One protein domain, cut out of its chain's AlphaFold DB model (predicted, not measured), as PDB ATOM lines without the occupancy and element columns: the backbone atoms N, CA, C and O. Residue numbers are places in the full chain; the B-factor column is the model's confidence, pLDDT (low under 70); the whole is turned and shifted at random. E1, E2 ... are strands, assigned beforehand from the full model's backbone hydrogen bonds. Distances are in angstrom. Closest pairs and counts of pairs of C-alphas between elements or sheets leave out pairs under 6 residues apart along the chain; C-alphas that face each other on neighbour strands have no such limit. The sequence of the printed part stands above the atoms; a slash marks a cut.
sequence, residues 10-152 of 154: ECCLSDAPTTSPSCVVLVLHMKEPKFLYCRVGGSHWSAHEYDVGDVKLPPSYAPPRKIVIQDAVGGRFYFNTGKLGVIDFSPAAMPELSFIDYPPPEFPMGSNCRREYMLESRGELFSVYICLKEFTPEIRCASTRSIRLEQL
ATOM      1  N   GLU A  10      23.434  -9.357  -6.297       89.56
ATOM      2  CA  GLU A  10      22.583  -8.795  -5.253       89.56
ATOM      3  C   GLU A  10      22.716  -7.273  -5.217       89.56
ATOM      4  O   GLU A  10      23.789  -6.718  -5.464       89.56
ATOM      5  N   CYS A  11      21.609  -6.585  -4.941       88.88
ATOM      6  CA  CYS A  11      21.601  -5.140  -4.776       88.88
ATOM      7  C   CYS A  11      21.675  -4.796  -3.288       88.88
ATOM      8  O   CYS A  11      20.812  -5.222  -2.523       88.88
ATOM      9  N   CYS A  12      22.642  -3.973  -2.890       88.19
ATOM     10  CA  CYS A  12      22.778  -3.500  -1.516       88.19
ATOM     11  C   CYS A  12      23.010  -1.986  -1.456       88.19
ATOM     12  O   CYS A  12      23.538  -1.366  -2.383       88.19
ATOM     13  N   LEU A  13      22.562  -1.372  -0.360       88.50
ATOM     14  CA  LEU A  13      22.744   0.050  -0.085       88.50
ATOM     15  C   LEU A  13      23.814   0.216   0.983       88.50
ATOM     16  O   LEU A  13      23.817  -0.510   1.969       88.50
ATOM     17  N   SER A  14      24.694   1.198   0.804       86.12
ATOM     18  CA  SER A  14      25.732   1.489   1.795       86.12
ATOM     19  C   SER A  14      25.193   2.122   3.082       86.12
ATOM     20  O   SER A  14      25.868   2.090   4.108       86.12
ATOM     21  N   ASP A  15      24.018   2.752   3.014       82.19
ATOM     22  CA  ASP A  15      23.350   3.429   4.127       82.19
ATOM     23  C   ASP A  15      21.872   3.700   3.786       82.19
ATOM     24  O   ASP A  15      21.441   3.527   2.642       82.19
ATOM     25  N   ALA A  16      21.098   4.195   4.750       80.31
ATOM     26  CA  ALA A  16      19.742   4.669   4.531       80.31
ATOM     27  C   ALA A  16      19.719   5.831   3.506       80.31
ATOM     28  O   ALA A  16      20.315   6.890   3.743       80.31
ATOM     29  N   PRO A  17      18.978   5.699   2.387       73.06
ATOM     30  CA  PRO A  17      19.003   6.667   1.286       73.06
ATOM     31  C   PRO A  17      18.389   8.025   1.654       73.06
ATOM     32  O   PRO A  17      18.594   9.012   0.954       73.06
ATOM     33  N   THR A  18      17.641   8.097   2.756       70.69
ATOM     34  CA  THR A  18      17.014   9.323   3.268       70.69
ATOM     35  C   THR A  18      17.966  10.226   4.044       70.69
ATOM     36  O   THR A  18      17.651  11.394   4.256       70.69
ATOM     37  N   THR A  19      19.089   9.688   4.517       61.03
ATOM     38  CA  THR A  19      19.841  10.295   5.624       61.03
ATOM     39  C   THR A  19      21.221  10.786   5.201       61.03
ATOM     40  O   THR A  19      21.774  11.656   5.871       61.03
ATOM     41  N   SER A  20      21.767  10.291   4.081       61.62
ATOM     42  CA  SER A  20      23.120  10.644   3.646       61.62
ATOM     43  C   SER A  20      23.249  10.926   2.139       61.62
ATOM     44  O   SER A  20      22.890  10.072   1.323       61.62
ATOM     45  N   PRO A  21      23.869  12.058   1.734       65.44
ATOM     46  CA  PRO A  21      24.270  12.305   0.347       65.44
ATOM     47  C   PRO A  21      25.409  11.381  -0.127       65.44
ATOM     48  O   PRO A  21      25.757  11.391  -1.308       65.44
ATOM     49  N   SER A  22      25.999  10.580   0.770       66.94
ATOM     50  CA  SER A  22      27.016   9.569   0.457       66.94
ATOM     51  C   SER A  22      26.453   8.153   0.280       66.94
ATOM     52  O   SER A  22      27.238   7.221   0.111       66.94
ATOM     53  N   CYS A  23      25.125   7.967   0.293       82.19
ATOM     54  CA  CYS A  23      24.525   6.661   0.028       82.19
ATOM     55  C   CYS A  23      24.880   6.185  -1.395       82.19
ATOM     56  O   CYS A  23      24.706   6.900  -2.391       82.19
ATOM     57  N   VAL A  24      25.402   4.965  -1.480       86.62
ATOM     58  CA  VAL A  24      25.826   4.299  -2.711       86.62
ATOM     59  C   VAL A  24      25.013   3.029  -2.870       86.62
ATOM     60  O   VAL A  24      24.865   2.249  -1.931       86.62
ATOM     61  N   VAL A  25      24.506   2.830  -4.080       89.12
ATOM     62  CA  VAL A  25      23.896   1.579  -4.509       89.12
ATOM     63  C   VAL A  25      24.994   0.709  -5.099       89.12
ATOM     64  O   VAL A  25      25.662   1.136  -6.044       89.12
ATOM     65  N   LEU A  26      25.166  -0.493  -4.558       90.06
ATOM     66  CA  LEU A  26      25.982  -1.541  -5.154       90.06
ATOM     67  C   LEU A  26      25.105  -2.613  -5.784       90.06
ATOM     68  O   LEU A  26      24.103  -3.030  -5.214       90.06
ATOM     69  N   VAL A  27      25.552  -3.099  -6.937       91.00
ATOM     70  CA  VAL A  27      25.122  -4.368  -7.520       91.00
ATOM     71  C   VAL A  27      26.342  -5.281  -7.456       91.00
ATOM     72  O   VAL A  27      27.298  -5.106  -8.211       91.00
ATOM     73  N   LEU A  28      26.350  -6.172  -6.469       91.06
ATOM     74  CA  LEU A  28      27.473  -7.018  -6.072       91.06
ATOM     75  C   LEU A  28      27.388  -8.381  -6.749       91.06
ATOM     76  O   LEU A  28      26.316  -8.972  -6.768       91.06
ATOM     77  N   HIS A  29      28.512  -8.920  -7.223       90.75
ATOM     78  CA  HIS A  29      28.588 -10.325  -7.608       90.75
ATOM     79  C   HIS A  29      28.923 -11.207  -6.394       90.75
ATOM     80  O   HIS A  29      29.975 -11.078  -5.776       90.75
ATOM     81  N   MET A  30      28.067 -12.174  -6.080       88.44
ATOM     82  CA  MET A  30      28.145 -12.965  -4.844       88.44
ATOM     83  C   MET A  30      29.263 -14.018  -4.834       88.44
ATOM     84  O   MET A  30      29.554 -14.625  -3.803       88.44
ATOM     85  N   LYS A  31      29.902 -14.261  -5.984       88.00
ATOM     86  CA  LYS A  31      30.960 -15.278  -6.152       88.00
ATOM     87  C   LYS A  31      32.303 -14.726  -6.622       88.00
ATOM     88  O   LYS A  31      33.293 -15.450  -6.604       88.00
ATOM     89  N   GLU A  32      32.341 -13.472  -7.061       90.62
ATOM     90  CA  GLU A  32      33.533 -12.855  -7.646       90.62
ATOM     91  C   GLU A  32      33.692 -11.458  -7.066       90.62
ATOM     92  O   GLU A  32      32.684 -10.801  -6.816       90.62
ATOM     93  N   PRO A  33      34.923 -10.983  -6.854       91.12
ATOM     94  CA  PRO A  33      35.161  -9.709  -6.200       91.12
ATOM     95  C   PRO A  33      35.006  -8.552  -7.201       91.12
ATOM     96  O   PRO A  33      35.949  -7.857  -7.574       91.12
ATOM     97  N   LYS A  34      33.774  -8.373  -7.676       91.50
ATOM     98  CA  LYS A  34      33.379  -7.342  -8.632       91.50
ATOM     99  C   LYS A  34      32.016  -6.773  -8.266       91.50
ATOM    100  O   LYS A  34      31.135  -7.493  -7.788       91.50
ATOM    101  N   PHE A  35      31.828  -5.490  -8.531       91.31
ATOM    102  CA  PHE A  35      30.543  -4.825  -8.356       91.31
ATOM    103  C   PHE A  35      30.360  -3.678  -9.349       91.31
ATOM    104  O   PHE A  35      31.315  -3.138  -9.912       91.31
ATOM    105  N   LEU A  36      29.104  -3.287  -9.536       90.81
ATOM    106  CA  LEU A  36      28.724  -2.018 -10.146       90.81
ATOM    107  C   LEU A  36      28.266  -1.074  -9.042       90.81
ATOM    108  O   LEU A  36      27.607  -1.513  -8.103       90.81
ATOM    109  N   TYR A  37      28.574   0.213  -9.163       89.31
ATOM    110  CA  TYR A  37      28.150   1.201  -8.182       89.31
ATOM    111  C   TYR A  37      27.609   2.476  -8.815       89.31
ATOM    112  O   TYR A  37      28.071   2.908  -9.873       89.31
ATOM    113  N   CYS A  38      26.638   3.082  -8.140       87.69
ATOM    114  CA  CYS A  38      26.078   4.387  -8.473       87.69
ATOM    115  C   CYS A  38      25.756   5.149  -7.183       87.69
ATOM    116  O   CYS A  38      25.324   4.560  -6.190       87.69
ATOM    117  N   ARG A  39      25.949   6.470  -7.180       82.94
ATOM    118  CA  ARG A  39      25.486   7.314  -6.069       82.94
ATOM    119  C   ARG A  39      23.977   7.501  -6.171       82.94
ATOM    120  O   ARG A  39      23.451   7.676  -7.269       82.94
ATOM    121  N   VAL A  40      23.281   7.498  -5.038       77.44
ATOM    122  CA  VAL A  40      21.832   7.742  -5.018       77.44
ATOM    123  C   VAL A  40      21.520   9.104  -5.654       77.44
ATOM    124  O   VAL A  40      22.133  10.115  -5.322       77.44
ATOM    125  N   GLY A  41      20.592   9.117  -6.617       75.94
ATOM    126  CA  GLY A  41      20.254  10.297  -7.427       75.94
ATOM    127  C   GLY A  41      21.153  10.529  -8.652       75.94
ATOM    128  O   GLY A  41      20.869  11.418  -9.452       75.94
ATOM    129  N   GLY A  42      22.209   9.731  -8.829       77.25
ATOM    130  CA  GLY A  42      23.053   9.723 -10.022       77.25
ATOM    131  C   GLY A  42      22.517   8.815 -11.134       77.25
ATOM    132  O   GLY A  42      21.717   7.911 -10.905       77.25
ATOM    133  N   SER A  43      22.988   9.047 -12.360       78.69
ATOM    134  CA  SER A  43      22.687   8.226 -13.546       78.69
ATOM    135  C   SER A  43      23.893   7.435 -14.065       78.69
ATOM    136  O   SER A  43      23.751   6.614 -14.972       78.69
ATOM    137  N   HIS A  44      25.081   7.683 -13.509       84.81
ATOM    138  CA  HIS A  44      26.336   7.103 -13.969       84.81
ATOM    139  C   HIS A  44      26.728   5.908 -13.104       84.81
ATOM    140  O   HIS A  44      26.997   6.057 -11.913       84.81
ATOM    141  N   TRP A  45      26.781   4.736 -13.735       88.62
ATOM    142  CA  TRP A  45      27.270   3.503 -13.134       88.62
ATOM    143  C   TRP A  45      28.744   3.302 -13.458       88.62
ATOM    144  O   TRP A  45      29.158   3.465 -14.607       88.62
ATOM    145  N   SER A  46      29.507   2.885 -12.456       88.06
ATOM    146  CA  SER A  46      30.913   2.520 -12.594       88.06
ATOM    147  C   SER A  46      31.105   1.061 -12.202       88.06
ATOM    148  O   SER A  46      30.538   0.601 -11.211       88.06
ATOM    149  N   ALA A  47      31.903   0.329 -12.976       90.19
ATOM    150  CA  ALA A  47      32.331  -1.020 -12.627       90.19
ATOM    151  C   ALA A  47      33.631  -0.960 -11.824       90.19
ATOM    152  O   ALA A  47      34.513  -0.153 -12.124       90.19
ATOM    153  N   HIS A  48      33.747  -1.819 -10.819       89.00
ATOM    154  CA  HIS A  48      34.954  -1.949 -10.023       89.00
ATOM    155  C   HIS A  48      35.234  -3.422  -9.738       89.00
ATOM    156  O   HIS A  48      34.338  -4.181  -9.358       89.00
ATOM    157  N   GLU A  49      36.492  -3.800  -9.908       90.50
ATOM    158  CA  GLU A  49      37.026  -5.097  -9.518       90.50
ATOM    159  C   GLU A  49      38.012  -4.870  -8.381       90.50
ATOM    160  O   GLU A  49      38.797  -3.921  -8.403       90.50
ATOM    161  N   TYR A  50      37.961  -5.742  -7.386       87.31
ATOM    162  CA  TYR A  50      38.889  -5.752  -6.270       87.31
ATOM    163  C   TYR A  50      39.477  -7.158  -6.154       87.31
ATOM    164  O   TYR A  50      38.835  -8.133  -6.517       87.31
ATOM    165  N   ASP A  51      40.706  -7.302  -5.671       88.56
ATOM    166  CA  ASP A  51      41.247  -8.621  -5.336       88.56
ATOM    167  C   ASP A  51      41.886  -8.552  -3.960       88.56
ATOM    168  O   ASP A  51      42.847  -7.822  -3.721       88.56
ATOM    169  N   VAL A  52      41.296  -9.299  -3.036       86.62
ATOM    170  CA  VAL A  52      41.729  -9.393  -1.637       86.62
ATOM    171  C   VAL A  52      42.152 -10.821  -1.291       86.62
ATOM    172  O   VAL A  52      42.318 -11.166  -0.119       86.62
ATOM    173  N   GLY A  53      42.352 -11.641  -2.325       88.81
ATOM    174  CA  GLY A  53      42.756 -13.030  -2.234       88.81
ATOM    175  C   GLY A  53      41.594 -14.007  -2.074       88.81
ATOM    176  O   GLY A  53      40.408 -13.683  -2.185       88.81
ATOM    177  N   ASP A  54      41.983 -15.246  -1.797       89.69
ATOM    178  CA  ASP A  54      41.073 -16.374  -1.674       89.69
ATOM    179  C   ASP A  54      40.908 -16.797  -0.213       89.69
ATOM    180  O   ASP A  54      41.781 -16.594   0.640       89.69
ATOM    181  N   VAL A  55      39.791 -17.464   0.075       85.12
ATOM    182  CA  VAL A  55      39.600 -18.159   1.346       85.12
ATOM    183  C   VAL A  55      40.717 -19.190   1.507       85.12
ATOM    184  O   VAL A  55      40.877 -20.088   0.679       85.12
ATOM    185  N   LYS A  56      41.481 -19.075   2.598       83.00
ATOM    186  CA  LYS A  56      42.595 -19.976   2.914       83.00
ATOM    187  C   LYS A  56      42.070 -21.383   3.204       83.00
ATOM    188  O   LYS A  56      41.622 -21.669   4.313       83.00
ATOM    189  N   LEU A  57      42.140 -22.256   2.205       80.31
ATOM    190  CA  LEU A  57      41.782 -23.669   2.297       80.31
ATOM    191  C   LEU A  57      42.999 -24.547   1.975       80.31
ATOM    192  O   LEU A  57      43.912 -24.093   1.281       80.31
ATOM    193  N   PRO A  58      43.043 -25.801   2.464       81.56
ATOM    194  CA  PRO A  58      44.081 -26.739   2.060       81.56
ATOM    195  C   PRO A  58      44.094 -26.918   0.531       81.56
ATOM    196  O   PRO A  58      43.018 -26.941  -0.069       81.56
ATOM    197  N   PRO A  59      45.263 -27.129  -0.104       79.81
ATOM    198  CA  PRO A  59      45.383 -27.227  -1.566       79.81
ATOM    199  C   PRO A  59      44.508 -28.305  -2.221       79.81
ATOM    200  O   PRO A  59      44.230 -28.239  -3.412       79.81
ATOM    201  N   SER A  60      44.075 -29.306  -1.451       84.12
ATOM    202  CA  SER A  60      43.173 -30.370  -1.903       84.12
ATOM    203  C   SER A  60      41.748 -29.893  -2.209       84.12
ATOM    204  O   SER A  60      40.980 -30.639  -2.807       84.12
ATOM    205  N   TYR A  61      41.373 -28.687  -1.775       75.12
ATOM    206  CA  TYR A  61      40.057 -28.103  -2.014       75.12
ATOM    207  C   TYR A  61      40.134 -27.165  -3.220       75.12
ATOM    208  O   TYR A  61      40.774 -26.116  -3.154       75.12
ATOM    209  N   ALA A  62      39.480 -27.544  -4.318       74.44
ATOM    210  CA  ALA A  62      39.503 -26.800  -5.572       74.44
ATOM    211  C   ALA A  62      38.090 -26.587  -6.153       74.44
ATOM    212  O   ALA A  62      37.250 -27.483  -6.029       74.44
ATOM    213  N   PRO A  63      37.849 -25.454  -6.845       79.94
ATOM    214  CA  PRO A  63      38.688 -24.250  -6.872       79.94
ATOM    215  C   PRO A  63      38.573 -23.440  -5.560       79.94
ATOM    216  O   PRO A  63      37.543 -23.510  -4.884       79.94
ATOM    217  N   PRO A  64      39.615 -22.677  -5.177       80.50
ATOM    218  CA  PRO A  64      39.556 -21.812  -4.008       80.50
ATOM    219  C   PRO A  64      38.476 -20.738  -4.191       80.50
ATOM    220  O   PRO A  64      38.290 -20.179  -5.272       80.50
ATOM    221  N   ARG A  65      37.727 -20.472  -3.121       86.31
ATOM    222  CA  ARG A  65      36.631 -19.503  -3.146       86.31
ATOM    223  C   ARG A  65      37.183 -18.089  -2.975       86.31
ATOM    224  O   ARG A  65      37.929 -17.851  -2.027       86.31
ATOM    225  N   LYS A  66      36.760 -17.155  -3.829       90.38
ATOM    226  CA  LYS A  66      37.076 -15.726  -3.701       90.38
ATOM    227  C   LYS A  66      36.431 -15.123  -2.452       90.38
ATOM    228  O   LYS A  66      35.362 -15.560  -2.021       90.38
ATOM    229  N   ILE A  67      37.084 -14.122  -1.872       90.38
ATOM    230  CA  ILE A  67      36.518 -13.330  -0.777       90.38
ATOM    231  C   ILE A  67      35.677 -12.203  -1.384       90.38
ATOM    232  O   ILE A  67      36.155 -11.449  -2.226       90.38
ATOM    233  N   VAL A  68      34.419 -12.101  -0.955       91.75
ATOM    234  CA  VAL A  68      33.436 -11.128  -1.459       91.75
ATOM    235  C   VAL A  68      32.910 -10.245  -0.326       91.75
ATOM    236  O   VAL A  68      33.068 -10.589   0.849       91.75
ATOM    237  N   ILE A  69      32.300  -9.109  -0.681       92.06
ATOM    238  CA  ILE A  69      31.599  -8.230   0.267       92.06
ATOM    239  C   ILE A  69      30.498  -9.034   0.968       92.06
ATOM    240  O   ILE A  69      29.814  -9.837   0.338       92.06
ATOM    241  N   GLN A  70      30.374  -8.845   2.279       90.56
ATOM    242  CA  GLN A  70      29.388  -9.527   3.113       90.56
ATOM    243  C   GLN A  70      28.264  -8.594   3.555       90.56
ATOM    244  O   GLN A  70      27.125  -9.037   3.590       90.56
ATOM    245  N   ASP A  71      28.577  -7.338   3.890       91.62
ATOM    246  CA  ASP A  71      27.563  -6.366   4.309       91.62
ATOM    247  C   ASP A  71      28.045  -4.909   4.164       91.62
ATOM    248  O   ASP A  71      29.199  -4.663   3.793       91.62
ATOM    249  N   ALA A  72      27.171  -3.944   4.457       89.88
ATOM    250  CA  ALA A  72      27.395  -2.516   4.303       89.88
ATOM    251  C   ALA A  72      26.796  -1.693   5.451       89.88
ATOM    252  O   ALA A  72      25.675  -1.936   5.879       89.88
ATOM    253  N   VAL A  73      27.534  -0.688   5.932       87.69
ATOM    254  CA  VAL A  73      27.103   0.215   7.015       87.69
ATOM    255  C   VAL A  73      27.713   1.599   6.828       87.69
ATOM    256  O   VAL A  73      28.929   1.732   6.661       87.69
ATOM    257  N   GLY A  74      26.893   2.646   6.927       83.19
ATOM    258  CA  GLY A  74      27.359   4.031   7.022       83.19
ATOM    259  C   GLY A  74      28.221   4.488   5.843       83.19
ATOM    260  O   GLY A  74      29.245   5.136   6.048       83.19
ATOM    261  N   GLY A  75      27.870   4.100   4.615       83.62
ATOM    262  CA  GLY A  75      28.609   4.497   3.411       83.62
ATOM    263  C   GLY A  75      29.770   3.574   3.030       83.62
ATOM    264  O   GLY A  75      30.467   3.852   2.052       83.62
ATOM    265  N   ARG A  76      29.981   2.487   3.778       89.19
ATOM    266  CA  ARG A  76      31.115   1.568   3.624       89.19
ATOM    267  C   ARG A  76      30.648   0.130   3.450       89.19
ATOM    268  O   ARG A  76      29.580  -0.234   3.930       89.19
ATOM    269  N   PHE A  77      31.481  -0.683   2.811       91.56
ATOM    270  CA  PHE A  77      31.243  -2.110   2.583       91.56
ATOM    271  C   PHE A  77      32.332  -2.953   3.226       91.56
ATOM    272  O   PHE A  77      33.492  -2.544   3.260       91.56
ATOM    273  N   TYR A  78      31.962  -4.134   3.712       91.94
ATOM    274  CA  TYR A  78      32.802  -4.929   4.598       91.94
ATOM    275  C   TYR A  78      32.949  -6.373   4.128       91.94
ATOM    276  O   TYR A  78      32.011  -6.974   3.603       91.94
ATOM    277  N   PHE A  79      34.134  -6.944   4.336       92.00
ATOM    278  CA  PHE A  79      34.447  -8.342   4.037       92.00
ATOM    279  C   PHE A  79      35.518  -8.886   4.988       92.00
ATOM    280  O   PHE A  79      36.295  -8.133   5.577       92.00
ATOM    281  N   ASN A  80      35.572 -10.210   5.143       88.50
ATOM    282  CA  ASN A  80      36.490 -10.873   6.068       88.50
ATOM    283  C   ASN A  80      37.678 -11.521   5.346       88.50
ATOM    284  O   ASN A  80      37.488 -12.425   4.532       88.50
ATOM    285  N   THR A  81      38.903 -11.134   5.705       86.00
ATOM    286  CA  THR A  81      40.154 -11.783   5.251       86.00
ATOM    287  C   THR A  81      40.964 -12.415   6.393       86.00
ATOM    288  O   THR A  81      42.118 -12.809   6.216       86.00
ATOM    289  N   GLY A  82      40.383 -12.486   7.593       82.06
ATOM    290  CA  GLY A  82      41.084 -12.579   8.877       82.06
ATOM    291  C   GLY A  82      41.409 -11.201   9.471       82.06
ATOM    292  O   GLY A  82      41.662 -11.096  10.666       82.06
ATOM    293  N   LYS A  83      41.351 -10.152   8.642       87.88
ATOM    294  CA  LYS A  83      41.195  -8.751   9.035       87.88
ATOM    295  C   LYS A  83      39.834  -8.256   8.547       87.88
ATOM    296  O   LYS A  83      39.231  -8.867   7.659       87.88
ATOM    297  N   LEU A  84      39.363  -7.151   9.110       90.31
ATOM    298  CA  LEU A  84      38.158  -6.481   8.643       90.31
ATOM    299  C   LEU A  84      38.535  -5.623   7.433       90.31
ATOM    300  O   LEU A  84      39.183  -4.589   7.579       90.31
ATOM    301  N   GLY A  85      38.182  -6.080   6.239       91.75
ATOM    302  CA  GLY A  85      38.336  -5.308   5.015       91.75
ATOM    303  C   GLY A  85      37.210  -4.293   4.865       91.75
ATOM    304  O   GLY A  85      36.058  -4.610   5.161       91.75
ATOM    305  N   VAL A  86      37.549  -3.084   4.421       92.38
ATOM    306  CA  VAL A  86      36.622  -1.959   4.269       92.38
ATOM    307  C   VAL A  86      36.795  -1.340   2.888       92.38
ATOM    308  O   VAL A  86      37.918  -1.029   2.493       92.38
ATOM    309  N   ILE A  87      35.688  -1.134   2.176       91.19
ATOM    310  CA  ILE A  87      35.627  -0.303   0.969       91.19
ATOM    311  C   ILE A  87      34.831   0.955   1.296       91.19
ATOM    312  O   ILE A  87      33.633   0.875   1.579       91.19
ATOM    313  N   ASP A  88      35.496   2.105   1.275       88.62
ATOM    314  CA  ASP A  88      34.916   3.397   1.628       88.62
ATOM    315  C   ASP A  88      34.589   4.226   0.380       88.62
ATOM    316  O   ASP A  88      35.453   4.485  -0.455       88.62
ATOM    317  N   PHE A  89      33.325   4.642   0.259       80.81
ATOM    318  CA  PHE A  89      32.818   5.475  -0.836       80.81
ATOM    319  C   PHE A  89      32.550   6.933  -0.421       80.81
ATOM    320  O   PHE A  89      31.977   7.715  -1.201       80.81
ATOM    321  N   SER A  90      32.932   7.309   0.803       71.31
ATOM    322  CA  SER A  90      32.841   8.682   1.298       71.31
ATOM    323  C   SER A  90      33.694   9.669   0.488       71.31
ATOM    324  O   SER A  90      33.183  10.765   0.224       71.31
ATOM    325  N   PRO A  91      34.894   9.326  -0.036       67.31
ATOM    326  CA  PRO A  91      35.559  10.177  -1.014       67.31
ATOM    327  C   PRO A  91      34.745  10.225  -2.313       67.31
ATOM    328  O   PRO A  91      34.302   9.205  -2.844       67.31
ATOM    329  N   ALA A  92      34.547  11.427  -2.862       63.81
ATOM    330  CA  ALA A  92      33.722  11.618  -4.057       63.81
ATOM    331  C   ALA A  92      34.287  10.906  -5.306       63.81
ATOM    332  O   ALA A  92      33.512  10.516  -6.181       63.81
ATOM    333  N   ALA A  93      35.611  10.729  -5.377       65.88
ATOM    334  CA  ALA A  93      36.323  10.369  -6.601       65.88
ATOM    335  C   ALA A  93      36.460   8.857  -6.853       65.88
ATOM    336  O   ALA A  93      36.321   8.435  -7.999       65.88
ATOM    337  N   MET A  94      36.736   8.041  -5.827       73.56
ATOM    338  CA  MET A  94      37.025   6.610  -6.002       73.56
ATOM    339  C   MET A  94      36.812   5.831  -4.693       73.56
ATOM    340  O   MET A  94      37.071   6.401  -3.634       73.56
ATOM    341  N   PRO A  95      36.367   4.557  -4.744       84.06
ATOM    342  CA  PRO A  95      36.368   3.685  -3.573       84.06
ATOM    343  C   PRO A  95      37.784   3.473  -3.030       84.06
ATOM    344  O   PRO A  95      38.706   3.167  -3.787       84.06
ATOM    345  N   GLU A  96      37.941   3.593  -1.715       87.81
ATOM    346  CA  GLU A  96      39.200   3.329  -1.018       87.81
ATOM    347  C   GLU A  96      39.142   1.997  -0.271       87.81
ATOM    348  O   GLU A  96      38.224   1.745   0.509       87.81
ATOM    349  N   LEU A  97      40.141   1.145  -0.502       89.88
ATOM    350  CA  LEU A  97      40.289  -0.144   0.166       89.88
ATOM    351  C   LEU A  97      41.204   0.000   1.382       89.88
ATOM    352  O   LEU A  97      42.354   0.421   1.252       89.88
ATOM    353  N   SER A  98      40.733  -0.414   2.553       90.94
ATOM    354  CA  SER A  98      41.539  -0.462   3.774       90.94
ATOM    355  C   SER A  98      41.296  -1.746   4.564       90.94
ATOM    356  O   SER A  98      40.338  -2.483   4.324       90.94
ATOM    357  N   PHE A  99      42.206  -2.041   5.492       90.81
ATOM    358  CA  PHE A  99      42.137  -3.218   6.351       90.81
ATOM    359  C   PHE A  99      42.336  -2.811   7.797       90.81
ATOM    360  O   PHE A  99      43.292  -2.114   8.130       90.81
ATOM    361  N   ILE A 100      41.453  -3.306   8.646       89.56
ATOM    362  CA  ILE A 100      41.431  -3.029  10.068       89.56
ATOM    363  C   ILE A 100      41.722  -4.328  10.816       89.56
ATOM    364  O   ILE A 100      41.070  -5.355  10.599       89.56
ATOM    365  N   ASP A 101      42.701  -4.286  11.716       86.06
ATOM    366  CA  ASP A 101      42.936  -5.384  12.644       86.06
ATOM    367  C   ASP A 101      41.795  -5.421  13.667       86.06
ATOM    368  O   ASP A 101      41.534  -4.452  14.376       86.06
ATOM    369  N   TYR A 102      41.093  -6.549  13.746       76.44
ATOM    370  CA  TYR A 102      40.075  -6.774  14.765       76.44
ATOM    371  C   TYR A 102      40.407  -8.076  15.502       76.44
ATOM    372  O   TYR A 102      40.769  -9.070  14.869       76.44
ATOM    373  N   PRO A 103      40.359  -8.086  16.847       74.62
ATOM    374  CA  PRO A 103      40.878  -9.205  17.617       74.62
ATOM    375  C   PRO A 103      40.076 -10.478  17.332       74.62
ATOM    376  O   PRO A 103      38.838 -10.412  17.274       74.62
ATOM    377  N   PRO A 104      40.760 -11.630  17.192       70.50
ATOM    378  CA  PRO A 104      40.089 -12.894  16.979       70.50
ATOM    379  C   PRO A 104      39.234 -13.206  18.211       70.50
ATOM    380  O   PRO A 104      39.707 -13.092  19.342       70.50
ATOM    381  N   PRO A 105      37.972 -13.602  18.029       71.81
ATOM    382  CA  PRO A 105      37.113 -13.948  19.150       71.81
ATOM    383  C   PRO A 105      37.520 -15.295  19.744       71.81
ATOM    384  O   PRO A 105      37.978 -16.203  19.032       71.81
ATOM    385  N   GLU A 106      37.271 -15.439  21.043       75.38
ATOM    386  CA  GLU A 106      37.496 -16.681  21.774       75.38
ATOM    387  C   GLU A 106      36.760 -17.855  21.118       75.38
ATOM    388  O   GLU A 106      35.660 -17.723  20.571       75.38
ATOM    389  N   PHE A 107      37.410 -19.015  21.124       75.56
ATOM    390  CA  PHE A 107      36.865 -20.232  20.543       75.56
ATOM    391  C   PHE A 107      36.217 -21.065  21.655       75.56
ATOM    392  O   PHE A 107      36.935 -21.530  22.544       75.56
ATOM    393  N   PRO A 108      34.884 -21.254  21.655       79.06
ATOM    394  CA  PRO A 108      34.217 -21.970  22.735       79.06
ATOM    395  C   PRO A 108      34.746 -23.401  22.842       79.06
ATOM    396  O   PRO A 108      34.782 -24.122  21.838       79.06
ATOM    397  N   MET A 109      35.124 -23.827  24.054       77.38
ATOM    398  CA  MET A 109      35.648 -25.175  24.292       77.38
ATOM    399  C   MET A 109      34.715 -26.254  23.730       77.38
ATOM    400  O   MET A 109      33.503 -26.219  23.941       77.38
ATOM    401  N   GLY A 110      35.295 -27.231  23.027       75.06
ATOM    402  CA  GLY A 110      34.562 -28.331  22.396       75.06
ATOM    403  C   GLY A 110      33.863 -27.969  21.081       75.06
ATOM    404  O   GLY A 110      33.116 -28.788  20.549       75.06
ATOM    405  N   SER A 111      34.075 -26.762  20.555       78.81
ATOM    406  CA  SER A 111      33.865 -26.489  19.131       78.81
ATOM    407  C   SER A 111      35.080 -27.000  18.353       78.81
ATOM    408  O   SER A 111      36.177 -27.084  18.897       78.81
ATOM    409  N   ASN A 112      34.907 -27.346  17.086       75.75
ATOM    410  CA  ASN A 112      35.986 -27.722  16.157       75.75
ATOM    411  C   ASN A 112      35.980 -26.836  14.903       75.75
ATOM    412  O   ASN A 112      36.984 -26.745  14.203       75.75
ATOM    413  N   CYS A 113      34.861 -26.166  14.622       78.31
ATOM    414  CA  CYS A 113      34.754 -25.203  13.546       78.31
ATOM    415  C   CYS A 113      33.824 -24.043  13.925       78.31
ATOM    416  O   CYS A 113      32.939 -24.160  14.779       78.31
ATOM    417  N   ARG A 114      34.057 -22.902  13.279       83.12
ATOM    418  CA  ARG A 114      33.280 -21.675  13.435       83.12
ATOM    419  C   ARG A 114      33.101 -21.033  12.071       83.12
ATOM    420  O   ARG A 114      34.040 -21.003  11.278       83.12
ATOM    421  N   ARG A 115      31.911 -20.505  11.817       85.44
ATOM    422  CA  ARG A 115      31.626 -19.635  10.676       85.44
ATOM    423  C   ARG A 115      31.428 -18.219  11.180       85.44
ATOM    424  O   ARG A 115      30.776 -18.028  12.204       85.44
ATOM    425  N   GLU A 116      32.006 -17.263  10.471       87.25
ATOM    426  CA  GLU A 116      31.831 -15.844  10.741       87.25
ATOM    427  C   GLU A 116      31.070 -15.196   9.589       87.25
ATOM    428  O   GLU A 116      31.375 -15.426   8.415       87.25
ATOM    429  N   TYR A 117      30.084 -14.393   9.955       88.81
ATOM    430  CA  TYR A 117      29.278 -13.583   9.060       88.81
ATOM    431  C   TYR A 117      29.349 -12.139   9.534       88.81
ATOM    432  O   TYR A 117      29.379 -11.894  10.739       88.81
ATOM    433  N   MET A 118      29.378 -11.198   8.601       91.19
ATOM    434  CA  MET A 118      29.154  -9.793   8.921       91.19
ATOM    435  C   MET A 118      27.686  -9.479   8.689       91.19
ATOM    436  O   MET A 118      27.105 -10.016   7.750       91.19
ATOM    437  N   LEU A 119      27.109  -8.683   9.582       91.31
ATOM    438  CA  LEU A 119      25.706  -8.310   9.523       91.31
ATOM    439  C   LEU A 119      25.518  -6.851   9.947       91.31
ATOM    440  O   LEU A 119      25.935  -6.475  11.047       91.31
ATOM    441  N   GLU A 120      24.867  -6.055   9.110       91.00
ATOM    442  CA  GLU A 120      24.298  -4.764   9.482       91.00
ATOM    443  C   GLU A 120      23.047  -4.978  10.334       91.00
ATOM    444  O   GLU A 120      22.171  -5.788  10.030       91.00
ATOM    445  N   SER A 121      22.961  -4.248  11.442       89.56
ATOM    446  CA  SER A 121      21.729  -4.147  12.209       89.56
ATOM    447  C   SER A 121      21.648  -2.798  12.912       89.56
ATOM    448  O   SER A 121      22.401  -2.529  13.846       89.56
ATOM    449  N   ARG A 122      20.635  -2.000  12.555       88.06
ATOM    450  CA  ARG A 122      20.317  -0.702  13.183       88.06
ATOM    451  C   ARG A 122      21.438   0.337  13.052       88.06
ATOM    452  O   ARG A 122      21.650   1.128  13.968       88.06
ATOM    453  N   GLY A 123      22.124   0.358  11.915       85.88
ATOM    454  CA  GLY A 123      23.222   1.279  11.619       85.88
ATOM    455  C   GLY A 123      24.553   0.881  12.256       85.88
ATOM    456  O   GLY A 123      25.504   1.659  12.223       85.88
ATOM    457  N   GLU A 124      24.639  -0.316  12.835       88.81
ATOM    458  CA  GLU A 124      25.861  -0.865  13.413       88.81
ATOM    459  C   GLU A 124      26.256  -2.162  12.701       88.81
ATOM    460  O   GLU A 124      25.406  -2.957  12.298       88.81
ATOM    461  N   LEU A 125      27.565  -2.392  12.574       91.25
ATOM    462  CA  LEU A 125      28.113  -3.620  12.008       91.25
ATOM    463  C   LEU A 125      28.397  -4.640  13.117       91.25
ATOM    464  O   LEU A 125      29.041  -4.325  14.123       91.25
ATOM    465  N   PHE A 126      27.987  -5.887  12.906       90.44
ATOM    466  CA  PHE A 126      28.239  -7.001  13.814       90.44
ATOM    467  C   PHE A 126      28.997  -8.127  13.116       90.44
ATOM    468  O   PHE A 126      28.677  -8.496  11.990       90.44
ATOM    469  N   SER A 127      29.938  -8.751  13.828       90.06
ATOM    470  CA  SER A 127      30.369 -10.115  13.505       90.06
ATOM    471  C   SER A 127      29.454 -11.108  14.215       90.06
ATOM    472  O   SER A 127      29.356 -11.103  15.447       90.06
ATOM    473  N   VAL A 128      28.830 -11.994  13.450       90.25
ATOM    474  CA  VAL A 128      28.035 -13.122  13.934       90.25
ATOM    475  C   VAL A 128      28.849 -14.400  13.791       90.25
ATOM    476  O   VAL A 128      29.292 -14.762  12.701       90.25
ATOM    477  N   TYR A 129      29.018 -15.112  14.897       88.44
ATOM    478  CA  TYR A 129      29.772 -16.352  14.972       88.44
ATOM    479  C   TYR A 129      28.837 -17.524  15.211       88.44
ATOM    480  O   TYR A 129      28.123 -17.558  16.209       88.44
ATOM    481  N   ILE A 130      28.897 -18.519  14.332       89.00
ATOM    482  CA  ILE A 130      28.191 -19.791  14.490       89.00
ATOM    483  C   ILE A 130      29.240 -20.867  14.744       89.00
ATOM    484  O   ILE A 130      30.039 -21.175  13.858       89.00
ATOM    485  N   CYS A 131      29.260 -21.425  15.952       87.50
ATOM    486  CA  CYS A 131      30.157 -22.523  16.312       87.50
ATOM    487  C   CYS A 131      29.399 -23.843  16.206       87.50
ATOM    488  O   CYS A 131      28.319 -23.986  16.788       87.50
ATOM    489  N   LEU A 132      29.959 -24.802  15.471       85.38
ATOM    490  CA  LEU A 132      29.344 -26.116  15.302       85.38
ATOM    491  C   LEU A 132      29.929 -27.118  16.295       85.38
ATOM    492  O   LEU A 132      31.057 -26.973  16.783       85.38
ATOM    493  N   LYS A 133      29.124 -28.125  16.616       81.94
ATOM    494  CA  LYS A 133      29.514 -29.232  17.476       81.94
ATOM    495  C   LYS A 133      30.189 -30.306  16.635       81.94
ATOM    496  O   LYS A 133      29.540 -30.965  15.822       81.94
ATOM    497  N   GLU A 134      31.477 -30.522  16.888       73.56
ATOM    498  CA  GLU A 134      32.257 -31.558  16.202       73.56
ATOM    499  C   GLU A 134      32.079 -31.482  14.668       73.56
ATOM    500  O   GLU A 134      31.822 -30.430  14.086       73.56
ATOM    501  N   PHE A 135      32.233 -32.583  13.942       71.19
ATOM    502  CA  PHE A 135      32.102 -32.584  12.481       71.19
ATOM    503  C   PHE A 135      30.639 -32.629  11.999       71.19
ATOM    504  O   PHE A 135      30.373 -33.089  10.891       71.19
ATOM    505  N   THR A 136      29.688 -32.161  12.814       73.75
ATOM    506  CA  THR A 136      28.253 -32.157  12.493       73.75
ATOM    507  C   THR A 136      27.753 -30.739  12.191       73.75
ATOM    508  O   THR A 136      28.346 -29.764  12.654       73.75
ATOM    509  N   PRO A 137      26.648 -30.579  11.437       73.25
ATOM    510  CA  PRO A 137      26.012 -29.277  11.247       73.25
ATOM    511  C   PRO A 137      25.249 -28.786  12.495       73.25
ATOM    512  O   PRO A 137      24.607 -27.739  12.426       73.25
ATOM    513  N   GLU A 138      25.286 -29.511  13.622       84.38
ATOM    514  CA  GLU A 138      24.624 -29.091  14.859       84.38
ATOM    515  C   GLU A 138      25.251 -27.794  15.384       84.38
ATOM    516  O   GLU A 138      26.447 -27.725  15.679       84.38
ATOM    517  N   ILE A 139      24.427 -26.753  15.525       84.62
ATOM    518  CA  ILE A 139      24.852 -25.477  16.097       84.62
ATOM    519  C   ILE A 139      25.037 -25.665  17.603       84.62
ATOM    520  O   ILE A 139      24.084 -25.947  18.326       84.62
ATOM    521  N   ARG A 140      26.268 -25.475  18.083       84.88
ATOM    522  CA  ARG A 140      26.593 -25.508  19.514       84.88
ATOM    523  C   ARG A 140      26.239 -24.189  20.184       84.88
ATOM    524  O   ARG A 140      25.648 -24.170  21.259       84.88
ATOM    525  N   CYS A 141      26.646 -23.088  19.563       85.75
ATOM    526  CA  CYS A 141      26.336 -21.748  20.033       85.75
ATOM    527  C   CYS A 141      26.412 -20.738  18.890       85.75
ATOM    528  O   CYS A 141      27.204 -20.890  17.954       85.75
ATOM    529  N   ALA A 142      25.620 -19.680  19.021       87.00
ATOM    530  CA  ALA A 142      25.733 -18.471  18.226       87.00
ATOM    531  C   ALA A 142      26.102 -17.309  19.152       87.00
ATOM    532  O   ALA A 142      25.552 -17.193  20.248       87.00
ATOM    533  N   SER A 143      27.037 -16.466  18.733       87.19
ATOM    534  CA  SER A 143      27.395 -15.246  19.454       87.19
ATOM    535  C   SER A 143      27.567 -14.087  18.487       87.19
ATOM    536  O   SER A 143      27.874 -14.272  17.311       87.19
ATOM    537  N   THR A 144      27.350 -12.875  18.982       88.06
ATOM    538  CA  THR A 144      27.448 -11.648  18.194       88.06
ATOM    539  C   THR A 144      28.413 -10.690  18.862       88.06
ATOM    540  O   THR A 144      28.418 -10.561  20.088       88.06
ATOM    541  N   ARG A 145      29.197  -9.974  18.064       86.38
ATOM    542  CA  ARG A 145      30.104  -8.932  18.537       86.38
ATOM    543  C   ARG A 145      29.891  -7.670  17.717       86.38
ATOM    544  O   ARG A 145      30.050  -7.711  16.504       86.38
ATOM    545  N   SER A 146      29.578  -6.561  18.386       86.75
ATOM    546  CA  SER A 146      29.562  -5.237  17.753       86.75
ATOM    547  C   SER A 146      30.982  -4.850  17.332       86.75
ATOM    548  O   SER A 146      31.931  -4.974  18.116       86.75
ATOM    549  N   ILE A 147      31.125  -4.407  16.085       83.56
ATOM    550  CA  ILE A 147      32.357  -3.854  15.535       83.56
ATOM    551  C   ILE A 147      32.269  -2.335  15.669       83.56
ATOM    552  O   ILE A 147      31.633  -1.648  14.873       83.56
ATOM    553  N   ARG A 148      32.949  -1.791  16.681       79.00
ATOM    554  CA  ARG A 148      33.081  -0.341  16.852       79.00
ATOM    555  C   ARG A 148      34.196   0.182  15.959       79.00
ATOM    556  O   ARG A 148      35.359   0.181  16.354       79.00
ATOM    557  N   LEU A 149      33.830   0.632  14.765       69.06
ATOM    558  CA  LEU A 149      34.765   1.136  13.752       69.06
ATOM    559  C   LEU A 149      35.629   2.299  14.269       69.06
ATOM    560  O   LEU A 149      36.804   2.383  13.936       69.06
ATOM    561  N   GLU A 150      35.079   3.135  15.151       65.31
ATOM    562  CA  GLU A 150      35.772   4.280  15.766       65.31
ATOM    563  C   GLU A 150      36.919   3.877  16.706       65.31
ATOM    564  O   GLU A 150      37.819   4.666  16.965       65.31
ATOM    565  N   GLN A 151      36.892   2.651  17.234       53.66
ATOM    566  CA  GLN A 151      37.881   2.150  18.195       53.66
ATOM    567  C   GLN A 151      38.972   1.299  17.541       53.66
ATOM    568  O   GLN A 151      39.900   0.873  18.223       53.66
ATOM    569  N   LEU A 152      38.843   1.015  16.243       57.81
ATOM    570  CA  LEU A 152      39.751   0.137  15.508       57.81
ATOM    571  C   LEU A 152      40.710   0.905  14.576       57.81
ATOM    572  O   LEU A 152      41.526   0.287  13.901       57.81
TER     573      LEU A 152
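AT A GLANCE: This is residues 10 to 152 of the 154 residues of an uncharacterized protein of Setaria viridis (UniProt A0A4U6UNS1). Three antiparallel sheets follow one another along the chain, with the twisted sheet E5 to E8 in the middle, the sheet E1 to E4 on one side of it and the long three-stranded sheet E9 to E11 on the other. E9 and E10 cover E5 and E6 with one end, a sandwich only partly face to face, while their other end runs on past the middle sheet; the first sheet meets the middle one only edge to edge, E1 beside E5, and residues 50 to 70 loop out from the body and back. The printed part has 143 residues with eleven named strands, E1 to E11 in chain order, and no named helix; the class is all strand, although only 68 residues, under half, are in named elements. The sheet orders are E1 - E2 - E3 - E4, E5 - E6 - E7 - E8 and E9 - E10 - E11, all antiparallel. The whole is compact, with a radius of gyration of the C-alphas of 16.6 A, and only just elongated, spanning 51 by 34 by 24 A.

IN THESE COORDINATES: E1, residues 10 to 13, begins with C-alpha 10 at (22.583, -8.795, -5.253). E2, residues 24 to 29, is 15.7 A from first to last C-alpha, and E3, residues 34 to 39, is 16.8 A. E4 is residues 46 to 49. E5, residues 71 to 73, begins with C-alpha 71 at (27.563, -6.366, 4.309). E6 is residues 76 to 80 and 13.8 A long, E7 is residues 84 to 88 and 12.5 A, and E8 is residues 96 to 100 and 13.0 A. E9, residues 111 to 121, is the longest strand by residues, 26.4 A from end to end, and bends by 51 degrees at residue 118. E10, residues 124 to 133, is 28.9 A long. E11, residues 139 to 147, is 22.9 A long and ends with C-alpha 147 at (32.357, -3.854, 15.535).

HOW THE PARTS SIT: E1 to E4 form a meander, each strand the antiparallel neighbour of the one before. In its hairpin E1 and E2, N 12 and O 26 are 2.9 A apart, within hydrogen-bond range; in E2 and E3, N 27 and O 36 are 2.8 A apart; in E3 and E4, N 35 and O 48 are 2.9 A apart. E1 and E5 have 2 pairs of C-alphas within 8 A, the closest Leu 13 and Ala 72 at 6.9 A, whereas E4 and E8 are apart. E5 to E8 form a second meander, strongly twisted, with edge strands E5 and E8; N 73 and O 76 are 2.9 A apart, N 87 and O 77 are 2.8 A, and N 86 and O 98 are 2.9 A. E9 to E11 form the third meander, also strongly twisted, with N 117 and O 128 at 2.9 A and N 129 and O 143 at 2.8 A. This sheet and the sheet E5 to E8 make a sandwich, two sheets face to face, the facing parts 9.5 A centre to centre and their strands at 22 degrees. The closest C-alphas of E5 and E9 are those of Asp 71 and Leu 119, 5.9 A; of E5 and E10, those of Val 73 and Leu 125, 6.4 A; of E6 and E9, those of Phe 79 and Met 118, 7.3 A. E7 and E11 are apart.

THE WHOLE: The two C-alphas farthest apart are those of Ser 43 and Gly 110, 52.6 A. The printed part has no cut. The link from E4 to E5, 21 residues, is long; the link from E8 to E9, where the chain changes from one sheet of the sandwich to the other, is short, with 10 residues. The mean pLDDT of the printed part is 83.4, and residues 19 to 22, 91 to 93 and 149 to 152 are under 70.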